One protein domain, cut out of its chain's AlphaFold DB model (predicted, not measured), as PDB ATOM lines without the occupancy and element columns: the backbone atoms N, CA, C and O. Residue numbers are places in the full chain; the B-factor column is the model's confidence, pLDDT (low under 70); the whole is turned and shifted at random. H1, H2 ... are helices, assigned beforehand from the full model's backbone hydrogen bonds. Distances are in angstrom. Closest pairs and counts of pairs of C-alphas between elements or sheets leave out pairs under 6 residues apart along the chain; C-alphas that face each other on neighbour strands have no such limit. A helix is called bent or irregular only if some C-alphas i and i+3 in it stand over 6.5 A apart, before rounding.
ATOM      1  N   ALA A 258     170.080 222.694 134.287       57.81
ATOM      2  CA  ALA A 258     171.316 222.284 133.619       57.81
ATOM      3  C   ALA A 258     172.479 222.130 134.622       57.81
ATOM      4  O   ALA A 258     173.164 221.107 134.621       57.81
ATOM      5  N   GLU A 259     172.636 223.081 135.549       56.97
ATOM      6  CA  GLU A 259     173.628 222.997 136.636       56.97
ATOM      7  C   GLU A 259     173.261 221.929 137.684       56.97
ATOM      8  O   GLU A 259     174.126 221.204 138.185       56.97
ATOM      9  N   ALA A 260     171.969 221.753 137.984       55.47
ATOM     10  CA  ALA A 260     171.486 220.726 138.901       55.47
ATOM     11  C   ALA A 260     171.595 219.310 138.319       55.47
ATOM     12  O   ALA A 260     171.869 218.391 139.079       55.47
ATOM     13  N   ALA A 261     171.438 219.106 137.006       61.69
ATOM     14  CA  ALA A 261     171.618 217.795 136.375       61.69
ATOM     15  C   ALA A 261     173.081 217.327 136.452       61.69
ATOM     16  O   ALA A 261     173.346 216.178 136.806       61.69
ATOM     17  N   GLN A 262     174.033 218.238 136.235       64.38
ATOM     18  CA  GLN A 262     175.463 217.939 136.335       64.38
ATOM     19  C   GLN A 262     175.893 217.649 137.789       64.38
ATOM     20  O   GLN A 262     176.692 216.745 138.050       64.38
ATOM     21  N   ASN A 263     175.309 218.365 138.757       59.41
ATOM     22  CA  ASN A 263     175.525 218.117 140.185       59.41
ATOM     23  C   ASN A 263     174.780 216.871 140.699       59.41
ATOM     24  O   ASN A 263     175.295 216.163 141.565       59.41
ATOM     25  N   ALA A 264     173.610 216.548 140.141       58.91
ATOM     26  CA  ALA A 264     172.843 215.349 140.468       58.91
ATOM     27  C   ALA A 264     173.512 214.079 139.935       58.91
ATOM     28  O   ALA A 264     173.489 213.061 140.622       58.91
ATOM     29  N   GLU A 265     174.165 214.124 138.770       64.94
ATOM     30  CA  GLU A 265     174.921 212.981 138.255       64.94
ATOM     31  C   GLU A 265     176.180 212.709 139.101       64.94
ATOM     32  O   GLU A 265     176.435 211.562 139.477       64.94
ATOM     33  N   LYS A 266     176.899 213.762 139.526       64.62
ATOM     34  CA  LYS A 266     177.993 213.646 140.513       64.62
ATOM     35  C   LYS A 266     177.499 213.113 141.864       64.62
ATOM     36  O   LYS A 266     178.138 212.240 142.449       64.62
ATOM     37  N   ALA A 267     176.347 213.580 142.347       63.00
ATOM     38  CA  ALA A 267     175.750 213.100 143.593       63.00
ATOM     39  C   ALA A 267     175.242 211.651 143.490       63.00
ATOM     40  O   ALA A 267     175.334 210.904 144.463       63.00
ATOM     41  N   LYS A 268     174.738 211.225 142.324       67.81
ATOM     42  CA  LYS A 268     174.283 209.851 142.081       67.81
ATOM     43  C   LYS A 268     175.457 208.870 142.054       67.81
ATOM     44  O   LYS A 268     175.379 207.850 142.729       67.81
ATOM     45  N   ARG A 269     176.570 209.220 141.391       70.00
ATOM     46  CA  ARG A 269     177.812 208.421 141.423       70.00
ATOM     47  C   ARG A 269     178.377 208.301 142.840       70.00
ATOM     48  O   ARG A 269     178.654 207.195 143.288       70.00
ATOM     49  N   LYS A 270     178.412 209.408 143.594       70.69
ATOM     50  CA  LYS A 270     178.839 209.403 145.003       70.69
ATOM     51  C   LYS A 270     177.935 208.532 145.892       70.69
ATOM     52  O   LYS A 270     178.429 207.795 146.736       70.69
ATOM     53  N   ARG A 271     176.613 208.557 145.678       66.69
ATOM     54  CA  ARG A 271     175.662 207.690 146.402       66.69
ATOM     55  C   ARG A 271     175.817 206.210 146.048       66.69
ATOM     56  O   ARG A 271     175.658 205.368 146.927       66.69
ATOM     57  N   GLU A 272     176.121 205.878 144.796       71.00
ATOM     58  CA  GLU A 272     176.384 204.494 144.377       71.00
ATOM     59  C   GLU A 272     177.714 203.964 144.938       71.00
ATOM     60  O   GLU A 272     177.769 202.814 145.377       71.00
ATOM     61  N   GLU A 273     178.755 204.797 145.017       76.44
ATOM     62  CA  GLU A 273     180.022 204.470 145.690       76.44
ATOM     63  C   GLU A 273     179.841 204.282 147.203       76.44
ATOM     64  O   GLU A 273     180.298 203.283 147.762       76.44
ATOM     65  N   GLU A 274     179.100 205.176 147.866       75.62
ATOM     66  CA  GLU A 274     178.759 205.035 149.286       75.62
ATOM     67  C   GLU A 274     177.937 203.765 149.546       75.62
ATOM     68  O   GLU A 274     178.170 203.070 150.535       75.62
ATOM     69  N   ARG A 275     177.005 203.415 148.649       77.12
ATOM     70  CA  ARG A 275     176.209 202.186 148.762       77.12
ATOM     71  C   ARG A 275     177.074 200.928 148.624       77.12
ATOM     72  O   ARG A 275     176.877 199.987 149.390       77.12
ATOM     73  N   LYS A 276     178.050 200.918 147.707       78.50
ATOM     74  CA  LYS A 276     179.025 199.817 147.567       78.50
ATOM     75  C   LYS A 276     179.937 199.700 148.791       78.50
ATOM     76  O   LYS A 276     180.101 198.604 149.314       78.50
ATOM     77  N   SER A 277     180.448 200.821 149.304       79.00
ATOM     78  CA  SER A 277     181.257 200.855 150.533       79.00
ATOM     79  C   SER A 277     180.491 200.309 151.747       79.00
ATOM     80  O   SER A 277     181.025 199.517 152.521       79.00
ATOM     81  N   ARG A 278     179.206 200.663 151.887       77.62
ATOM     82  CA  ARG A 278     178.341 200.158 152.968       77.62
ATOM     83  C   ARG A 278     178.073 198.657 152.862       77.62
ATOM     84  O   ARG A 278     178.108 197.981 153.885       77.62
ATOM     85  N   ALA A 279     177.837 198.143 151.652       79.44
ATOM     86  CA  ALA A 279     177.684 196.706 151.426       79.44
ATOM     87  C   ALA A 279     178.953 195.942 151.840       79.44
ATOM     88  O   ALA A 279     178.872 194.962 152.576       79.44
ATOM     89  N   GLN A 280     180.124 196.465 151.471       81.69
ATOM     90  CA  GLN A 280     181.410 195.866 151.817       81.69
ATOM     91  C   GLN A 280     181.694 195.889 153.329       81.69
ATOM     92  O   GLN A 280     182.201 194.917 153.876       81.69
ATOM     93  N   ASN A 281     181.308 196.952 154.043       79.94
ATOM     94  CA  ASN A 281     181.427 197.005 155.506       79.94
ATOM     95  C   ASN A 281     180.564 195.946 156.211       79.94
ATOM     96  O   ASN A 281     180.975 195.390 157.228       79.94
ATOM     97  N   LEU A 282     179.377 195.657 155.674       81.81
ATOM     98  CA  LEU A 282     178.490 194.619 156.199       81.81
ATOM     99  C   LEU A 282     179.057 193.212 155.938       81.81
ATOM    100  O   LEU A 282     178.997 192.358 156.821       81.81
ATOM    101  N   GLU A 283     179.647 192.983 154.763       80.88
ATOM    102  CA  GLU A 283     180.361 191.738 154.446       80.88
ATOM    103  C   GLU A 283     181.593 191.541 155.337       80.88
ATOM    104  O   GLU A 283     181.785 190.455 155.884       80.88
ATOM    105  N   ASN A 284     182.374 192.598 155.577       83.06
ATOM    106  CA  ASN A 284     183.508 192.562 156.502       83.06
ATOM    107  C   ASN A 284     183.058 192.243 157.939       83.06
ATOM    108  O   ASN A 284     183.704 191.454 158.625       83.06
ATOM    109  N   LEU A 285     181.934 192.811 158.395       83.25
ATOM    110  CA  LEU A 285     181.357 192.505 159.709       83.25
ATOM    111  C   LEU A 285     180.895 191.043 159.804       83.25
ATOM    112  O   LEU A 285     181.100 190.401 160.833       83.25
ATOM    113  N   LEU A 286     180.292 190.505 158.741       80.94
ATOM    114  CA  LEU A 286     179.928 189.089 158.657       80.94
ATOM    115  C   LEU A 286     181.160 188.179 158.709       80.94
ATOM    116  O   LEU A 286     181.125 187.168 159.409       80.94
ATOM    117  N   GLY A 287     182.238 188.546 158.012       82.56
ATOM    118  CA  GLY A 287     183.531 187.865 158.098       82.56
ATOM    119  C   GLY A 287     184.070 187.857 159.529       82.56
ATOM    120  O   GLY A 287     184.321 186.789 160.084       82.56
ATOM    121  N   ALA A 288     184.114 189.027 160.174       80.12
ATOM    122  CA  ALA A 288     184.573 189.169 161.554       80.12
ATOM    123  C   ALA A 288     183.730 188.352 162.552       80.12
ATOM    124  O   ALA A 288     184.277 187.711 163.443       80.12
ATOM    125  N   LEU A 289     182.400 188.315 162.394       82.38
ATOM    126  CA  LEU A 289     181.523 187.489 163.234       82.38
ATOM    127  C   LEU A 289     181.779 185.988 163.041       82.38
ATOM    128  O   LEU A 289     181.753 185.239 164.015       82.38
ATOM    129  N   LYS A 290     182.043 185.541 161.807       81.50
ATOM    130  CA  LYS A 290     182.370 184.137 161.514       81.50
ATOM    131  C   LYS A 290     183.703 183.738 162.162       81.50
ATOM    132  O   LYS A 290     183.776 182.680 162.786       81.50
ATOM    133  N   GLU A 291     184.709 184.610 162.108       78.88
ATOM    134  CA  GLU A 291     186.016 184.412 162.756       78.88
ATOM    135  C   GLU A 291     185.945 184.468 164.295       78.88
ATOM    136  O   GLU A 291     186.620 183.700 164.983       78.88
ATOM    137  N   PHE A 292     185.077 185.318 164.857       77.81
ATOM    138  CA  PHE A 292     184.914 185.512 166.303       77.81
ATOM    139  C   PHE A 292     184.414 184.263 167.055       77.81
ATOM    140  O   PHE A 292     184.636 184.124 168.260       77.81
ATOM    141  N   SER A 293     183.790 183.315 166.350       68.50
ATOM    142  CA  SER A 293     183.348 182.026 166.905       68.50
ATOM    143  C   SER A 293     184.445 181.265 167.663       68.50
ATOM    144  O   SER A 293     184.161 180.626 168.675       68.50
ATOM    145  N   GLY A 294     185.712 181.405 167.256       68.44
ATOM    146  CA  GLY A 294     186.857 180.782 167.924       68.44
ATOM    147  C   GLY A 294     187.335 181.467 169.216       68.44
ATOM    148  O   GLY A 294     188.233 180.941 169.867       68.44
ATOM    149  N   GLN A 295     186.779 182.625 169.608       70.38
ATOM    150  CA  GLN A 295     187.301 183.480 170.697       70.38
ATOM    151  C   GLN A 295     186.350 183.638 171.905       70.38
ATOM    152  O   GLN A 295     186.605 184.434 172.812       70.38
ATOM    153  N   LEU A 296     185.271 182.852 171.971       65.81
ATOM    154  CA  LEU A 296     184.173 182.991 172.946       65.81
ATOM    155  C   LEU A 296     184.543 182.737 174.422       65.81
ATOM    156  O   LEU A 296     183.798 183.136 175.317       65.81
ATOM    157  N   GLY A 297     185.686 182.098 174.691       59.47
ATOM    158  CA  GLY A 297     186.214 181.888 176.047       59.47
ATOM    159  C   GLY A 297     186.999 183.079 176.615       59.47
ATOM    160  O   GLY A 297     187.395 183.053 177.778       59.47
ATOM    161  N   SER A 298     187.240 184.121 175.813       68.31
ATOM    162  CA  SER A 298     187.984 185.310 176.234       68.31
ATOM    163  C   SER A 298     187.192 186.146 177.255       68.31
ATOM    164  O   SER A 298     185.996 186.375 177.062       68.31
ATOM    165  N   PRO A 299     187.830 186.716 178.295       61.03
ATOM    166  CA  PRO A 299     187.181 187.659 179.216       61.03
ATOM    167  C   PRO A 299     186.718 188.952 178.522       61.03
ATOM    168  O   PRO A 299     185.975 189.743 179.101       61.03
ATOM    169  N   HIS A 300     187.157 189.194 177.286       68.56
ATOM    170  CA  HIS A 300     186.742 190.338 176.475       68.56
ATOM    171  C   HIS A 300     185.714 189.958 175.405       68.56
ATOM    172  O   HIS A 300     185.255 190.838 174.678       68.56
ATOM    173  N   ALA A 301     185.283 188.691 175.364       69.75
ATOM    174  CA  ALA A 301     184.316 188.201 174.391       69.75
ATOM    175  C   ALA A 301     182.966 188.930 174.498       69.75
ATOM    176  O   ALA A 301     182.389 189.300 173.483       69.75
ATOM    177  N   ASP A 302     182.498 189.243 175.711       68.25
ATOM    178  CA  ASP A 302     181.262 190.020 175.898       68.25
ATOM    179  C   ASP A 302     181.407 191.473 175.425       68.25
ATOM    180  O   ASP A 302     180.440 192.079 174.964       68.25
ATOM    181  N   SER A 303     182.611 192.042 175.528       74.44
ATOM    182  CA  SER A 303     182.908 193.398 175.054       74.44
ATOM    183  C   SER A 303     182.985 193.440 173.528       74.44
ATOM    184  O   SER A 303     182.354 194.288 172.903       74.44
ATOM    185  N   GLN A 304     183.667 192.473 172.914       77.31
ATOM    186  CA  GLN A 304     183.763 192.337 171.461       77.31
ATOM    187  C   GLN A 304     182.403 191.983 170.837       77.31
ATOM    188  O   GLN A 304     182.014 192.605 169.853       77.31
ATOM    189  N   LEU A 305     181.591 191.118 171.464       78.25
ATOM    190  CA  LEU A 305     180.198 190.881 171.052       78.25
ATOM    191  C   LEU A 305     179.350 192.151 171.142       78.25
ATOM    192  O   LEU A 305     178.524 192.389 170.264       78.25
ATOM    193  N   ARG A 306     179.556 193.003 172.158       76.19
ATOM    194  CA  ARG A 306     178.895 194.316 172.241       76.19
ATOM    195  C   ARG A 306     179.400 195.287 171.182       76.19
ATOM    196  O   ARG A 306     178.579 196.015 170.642       76.19
ATOM    197  N   GLN A 307     180.691 195.287 170.856       79.50
ATOM    198  CA  GLN A 307     181.256 196.108 169.782       79.50
ATOM    199  C   GLN A 307     180.724 195.676 168.413       79.50
ATOM    200  O   GLN A 307     180.272 196.520 167.648       79.50
ATOM    201  N   HIS A 308     180.664 194.374 168.127       82.56
ATOM    202  CA  HIS A 308     180.052 193.858 166.903       82.56
ATOM    203  C   HIS A 308     178.533 194.086 166.876       82.56
ATOM    204  O   HIS A 308     177.977 194.385 165.821       82.56
ATOM    205  N   LYS A 309     177.855 194.031 168.033       81.88
ATOM    206  CA  LYS A 309     176.429 194.374 168.156       81.88
ATOM    207  C   LYS A 309     176.183 195.866 167.940       81.88
ATOM    208  O   LYS A 309     175.208 196.210 167.284       81.88
ATOM    209  N   ALA A 310     177.057 196.730 168.452       78.50
ATOM    210  CA  ALA A 310     177.016 198.170 168.233       78.50
ATOM    211  C   ALA A 310     177.292 198.501 166.761       78.50
ATOM    212  O   ALA A 310     176.487 199.186 166.146       78.50
ATOM    213  N   ALA A 311     178.318 197.900 166.152       79.12
ATOM    214  CA  ALA A 311     178.604 198.034 164.723       79.12
ATOM    215  C   ALA A 311     177.416 197.578 163.851       79.12
ATOM    216  O   ALA A 311     177.059 198.243 162.880       79.12
ATOM    217  N   LEU A 312     176.735 196.487 164.226       81.44
ATOM    218  CA  LEU A 312     175.514 196.034 163.555       81.44
ATOM    219  C   LEU A 312     174.313 196.972 163.806       81.44
ATOM    220  O   LEU A 312     173.460 197.131 162.934       81.44
ATOM    221  N   GLN A 313     174.216 197.606 164.976       80.00
ATOM    222  CA  GLN A 313     173.176 198.595 165.290       80.00
ATOM    223  C   GLN A 313     173.393 199.925 164.560       80.00
ATOM    224  O   GLN A 313     172.425 200.495 164.055       80.00
ATOM    225  N   ASP A 314     174.640 200.369 164.419       78.38
ATOM    226  CA  ASP A 314     175.018 201.552 163.643       78.38
ATOM    227  C   ASP A 314     174.681 201.360 162.160       78.38
ATOM    228  O   ASP A 314     174.117 202.248 161.514       78.38
ATOM    229  N   LEU A 315     174.896 200.145 161.643       76.19
ATOM    230  CA  LEU A 315     174.440 199.726 160.315       76.19
ATOM    231  C   LEU A 315     172.921 199.465 160.246       76.19
ATOM    232  O   LEU A 315     172.362 199.336 159.156       76.19
ATOM    233  N   GLY A 316     172.217 199.438 161.383       73.00
ATOM    234  CA  GLY A 316     170.783 199.151 161.492       73.00
ATOM    235  C   GLY A 316     169.883 200.188 160.824       73.00
ATOM    236  O   GLY A 316     168.785 199.856 160.380       73.00
ATOM    237  N   ARG A 317     170.375 201.418 160.644       74.25
ATOM    238  CA  ARG A 317     169.688 202.459 159.859       74.25
ATOM    239  C   ARG A 317     169.573 202.099 158.372       74.25
ATOM    240  O   ARG A 317     168.705 202.633 157.691       74.25
ATOM    241  N   PHE A 318     170.398 201.166 157.893       71.38
ATOM    242  CA  PHE A 318     170.433 200.683 156.509       71.38
ATOM    243  C   PHE A 318     169.851 199.267 156.357       71.38
ATOM    244  O   PHE A 318     169.998 198.637 155.310       71.38
ATOM    245  N   LYS A 319     169.149 198.759 157.382       74.88
ATOM    246  CA  LYS A 319     168.525 197.422 157.393       74.88
ATOM    247  C   LYS A 319     167.557 197.194 156.223       74.88
ATOM    248  O   LYS A 319     167.402 196.062 155.774       74.88
ATOM    249  N   SER A 320     166.919 198.253 155.726       73.50
ATOM    250  CA  SER A 320     166.038 198.212 154.553       73.50
ATOM    251  C   SER A 320     166.790 198.069 153.226       73.50
ATOM    252  O   SER A 320     166.236 197.511 152.284       73.50
ATOM    253  N   GLU A 321     168.040 198.538 153.142       75.75
ATOM    254  CA  GLU A 321     168.844 198.513 151.911       75.75
ATOM    255  C   GLU A 321     169.508 197.149 151.666       75.75
ATOM    256  O   GLU A 321     169.674 196.758 150.509       75.75
ATOM    257  N   PHE A 322     169.849 196.415 152.735       78.00
ATOM    258  CA  PHE A 322     170.530 195.110 152.681       78.00
ATOM    259  C   PHE A 322     169.941 194.095 153.687       78.00
ATOM    260  O   PHE A 322     170.635 193.625 154.594       78.00
ATOM    261  N   PRO A 323     168.653 193.725 153.563       77.56
ATOM    262  CA  PRO A 323     167.938 192.968 154.592       77.56
ATOM    263  C   PRO A 323     168.439 191.529 154.781       77.56
ATOM    264  O   PRO A 323     168.299 190.988 155.875       77.56
ATOM    265  N   GLY A 324     168.999 190.903 153.741       82.25
ATOM    266  CA  GLY A 324     169.533 189.536 153.797       82.25
ATOM    267  C   GLY A 324     170.774 189.425 154.690       82.25
ATOM    268  O   GLY A 324     170.673 188.867 155.783       82.25
ATOM    269  N   PRO A 325     171.918 190.006 154.283       79.62
ATOM    270  CA  PRO A 325     173.160 189.898 155.050       79.62
ATOM    271  C   PRO A 325     173.075 190.561 156.435       79.62
ATOM    272  O   PRO A 325     173.712 190.105 157.381       79.62
ATOM    273  N   TYR A 326     172.204 191.562 156.616       83.56
ATOM    274  CA  TYR A 326     171.921 192.105 157.946       83.56
ATOM    275  C   TYR A 326     171.251 191.073 158.865       83.56
ATOM    276  O   TYR A 326     171.645 190.920 160.019       83.56
ATOM    277  N   LYS A 327     170.238 190.349 158.366       81.00
ATOM    278  CA  LYS A 327     169.568 189.286 159.133       81.00
ATOM    279  C   LYS A 327     170.508 188.119 159.425       81.00
ATOM    280  O   LYS A 327     170.417 187.551 160.508       81.00
ATOM    281  N   GLU A 328     171.405 187.783 158.499       82.00
ATOM    282  CA  GLU A 328     172.432 186.753 158.708       82.00
ATOM    283  C   GLU A 328     173.395 187.152 159.835       82.00
ATOM    284  O   GLU A 328     173.628 186.364 160.749       82.00
ATOM    285  N   ALA A 329     173.874 188.401 159.841       82.12
ATOM    286  CA  ALA A 329     174.722 188.919 160.912       82.12
ATOM    287  C   ALA A 329     173.973 188.939 162.253       82.12
ATOM    288  O   ALA A 329     174.517 188.541 163.280       82.12
ATOM    289  N   GLU A 330     172.699 189.343 162.240       80.62
ATOM    290  CA  GLU A 330     171.834 189.345 163.423       80.62
ATOM    291  C   GLU A 330     171.632 187.925 163.983       80.62
ATOM    292  O   GLU A 330     171.624 187.733 165.201       80.62
ATOM    293  N   ALA A 331     171.494 186.923 163.112       81.94
ATOM    294  CA  ALA A 331     171.351 185.524 163.496       81.94
ATOM    295  C   ALA A 331     172.660 184.939 164.050       81.94
ATOM    296  O   ALA A 331     172.645 184.348 165.129       81.94
ATOM    297  N   LEU A 332     173.793 185.156 163.373       80.69
ATOM    298  CA  LEU A 332     175.111 184.707 163.838       80.69
ATOM    299  C   LEU A 332     175.471 185.321 165.192       80.69
ATOM    300  O   LEU A 332     175.912 184.616 166.094       80.69
ATOM    301  N   LEU A 333     175.201 186.612 165.387       81.69
ATOM    302  CA  LEU A 333     175.455 187.291 166.657       81.69
ATOM    303  C   LEU A 333     174.575 186.729 167.786       81.69
ATOM    304  O   LEU A 333     175.047 186.580 168.915       81.69
ATOM    305  N   LYS A 334     173.324 186.344 167.491       79.25
ATOM    306  CA  LYS A 334     172.453 185.638 168.449       79.25
ATOM    307  C   LYS A 334     173.019 184.269 168.834       79.25
ATOM    308  O   LYS A 334     173.045 183.954 170.021       79.25
ATOM    309  N   VAL A 335     173.509 183.493 167.867       79.50
ATOM    310  CA  VAL A 335     174.101 182.163 168.104       79.50
ATOM    311  C   VAL A 335     175.393 182.260 168.924       79.50
ATOM    312  O   VAL A 335     175.541 181.557 169.919       79.50
ATOM    313  N   LEU A 336     176.288 183.186 168.581       77.62
ATOM    314  CA  LEU A 336     177.548 183.408 169.302       77.62
ATOM    315  C   LEU A 336     177.319 183.908 170.735       77.62
ATOM    316  O   LEU A 336     178.014 183.501 171.663       77.62
ATOM    317  N   SER A 337     176.290 184.735 170.942       73.00
ATOM    318  CA  SER A 337     175.869 185.154 172.286       73.00
ATOM    319  C   SER A 337     175.357 183.975 173.124       73.00
ATOM    320  O   SER A 337     175.585 183.936 174.331       73.00
ATOM    321  N   ALA A 338     174.691 183.001 172.498       70.81
ATOM    322  CA  ALA A 338     174.225 181.791 173.174       70.81
ATOM    323  C   ALA A 338     175.386 180.841 173.523       70.81
ATOM    324  O   ALA A 338     175.460 180.362 174.648       70.81
ATOM    325  N   GLN A 339     176.352 180.644 172.624       70.12
ATOM    326  CA  GLN A 339     177.546 179.826 172.897       70.12
ATOM    327  C   GLN A 339     178.450 180.437 173.988       70.12
ATOM    328  O   GLN A 339     179.046 179.723 174.795       70.12
ATOM    329  N   ARG A 340     178.499 181.771 174.100       69.62
ATOM    330  CA  ARG A 340     179.122 182.470 175.238       69.62
ATOM    331  C   ARG A 340     178.407 182.193 176.566       69.62
ATOM    332  O   ARG A 340     179.066 182.104 177.603       69.62
ATOM    333  N   SER A 341     177.084 182.040 176.541       56.34
ATOM    334  CA  SER A 341     176.294 181.663 177.718       56.34
ATOM    335  C   SER A 341     176.686 180.280 178.244       56.34
ATOM    336  O   SER A 341     176.814 180.113 179.449       56.34
ATOM    337  N   GLU A 342     176.959 179.309 177.369       56.22
ATOM    338  CA  GLU A 342     177.457 177.986 177.779       56.22
ATOM    339  C   GLU A 342     178.883 178.048 178.351       56.22
ATOM    340  O   GLU A 342     179.193 177.392 179.342       56.22
ATOM    341  N   ALA A 343     179.759 178.907 177.822       56.44
ATOM    342  CA  ALA A 343     181.065 179.162 178.442       56.44
ATOM    343  C   ALA A 343     180.943 179.838 179.829       56.44
ATOM    344  O   ALA A 343     181.794 179.635 180.697       56.44
ATOM    345  N   ALA A 344     179.879 180.612 180.066       53.53
ATOM    346  CA  ALA A 344     179.517 181.131 181.387       53.53
ATOM    347  C   ALA A 344     178.911 180.051 182.299       53.53
ATOM    348  O   ALA A 344     178.959 180.185 183.519       53.53
ATOM    349  N   ASP A 345     178.423 178.940 181.752       48.00
ATOM    350  CA  ASP A 345     177.894 177.834 182.540       48.00
ATOM    351  C   ASP A 345     178.985 177.035 183.263       48.00
ATOM    352  O   ASP A 345     178.724 176.466 184.315       48.00
ATOM    353  N   ASN A 346     180.244 177.102 182.830       49.03
ATOM    354  CA  ASN A 346     181.377 176.673 183.660       49.03
ATOM    355  C   ASN A 346     181.596 177.581 184.891       49.03
ATOM    356  O   ASN A 346     182.198 177.154 185.873       49.03
TER     357      ASN A 346
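This is residues 258 to 346 of the 878 residues of an uncharacterized protein of Bdellovibrionales bacterium RIFOXYD1_FULL_55_31 (UniProt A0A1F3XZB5). One long helix, H1, packs with its later part beside H2 and H3 in an up-and-down bundle, each helix running against the one before, while its residues 258 to 274 stick out as a free arm. The printed part, 89 residues with three named helices in the order H1, H2, H3 and no named strand, is all helix. It is loose, with a radius of gyration of the C-alphas of 17.6 A, and spans 68 by 20 by 17 A.

H1, residues 258 to 295, touches H3, residues 323 to 346, through 282 to 293 and 325 to 336 alone, at a shallow tilt of 25 degrees, the same way; the closest C-alphas, of Leu 286 and Ala 329, are 5.7 A apart. H2, residues 301 to 318, forms hairpins with both: with H1, residues 282 to 295 alone, at 24 degrees (Gln 295 to Ala 301, closest C-alphas, 6.7 A), and with H3 at 17 degrees (Leu 305 to Ser 337, 7.3 A). O i to N i+4 pairs within hydrogen-bond range number 31 of 34 in H1, 12 of 14 in H2 and 19 of 20 in H3.

H1 is 56.0 A long from C-alpha 258 at (171.316, 222.284, 133.619), H2 25.9 A, and H3 35.9 A, ending at C-alpha 346 (181.377, 176.673, 183.660). H2 is only just irregular: C-alphas 314 and 317 are 6.6 A apart.

Ala 258 and Asn 346 have the C-alphas farthest apart, 68.5 A. The printed part has no cut, and both links are tight. Mean pLDDT of the printed part is 73.0, with 28 residues under 70, among them 258 to 268 and 340 to 346.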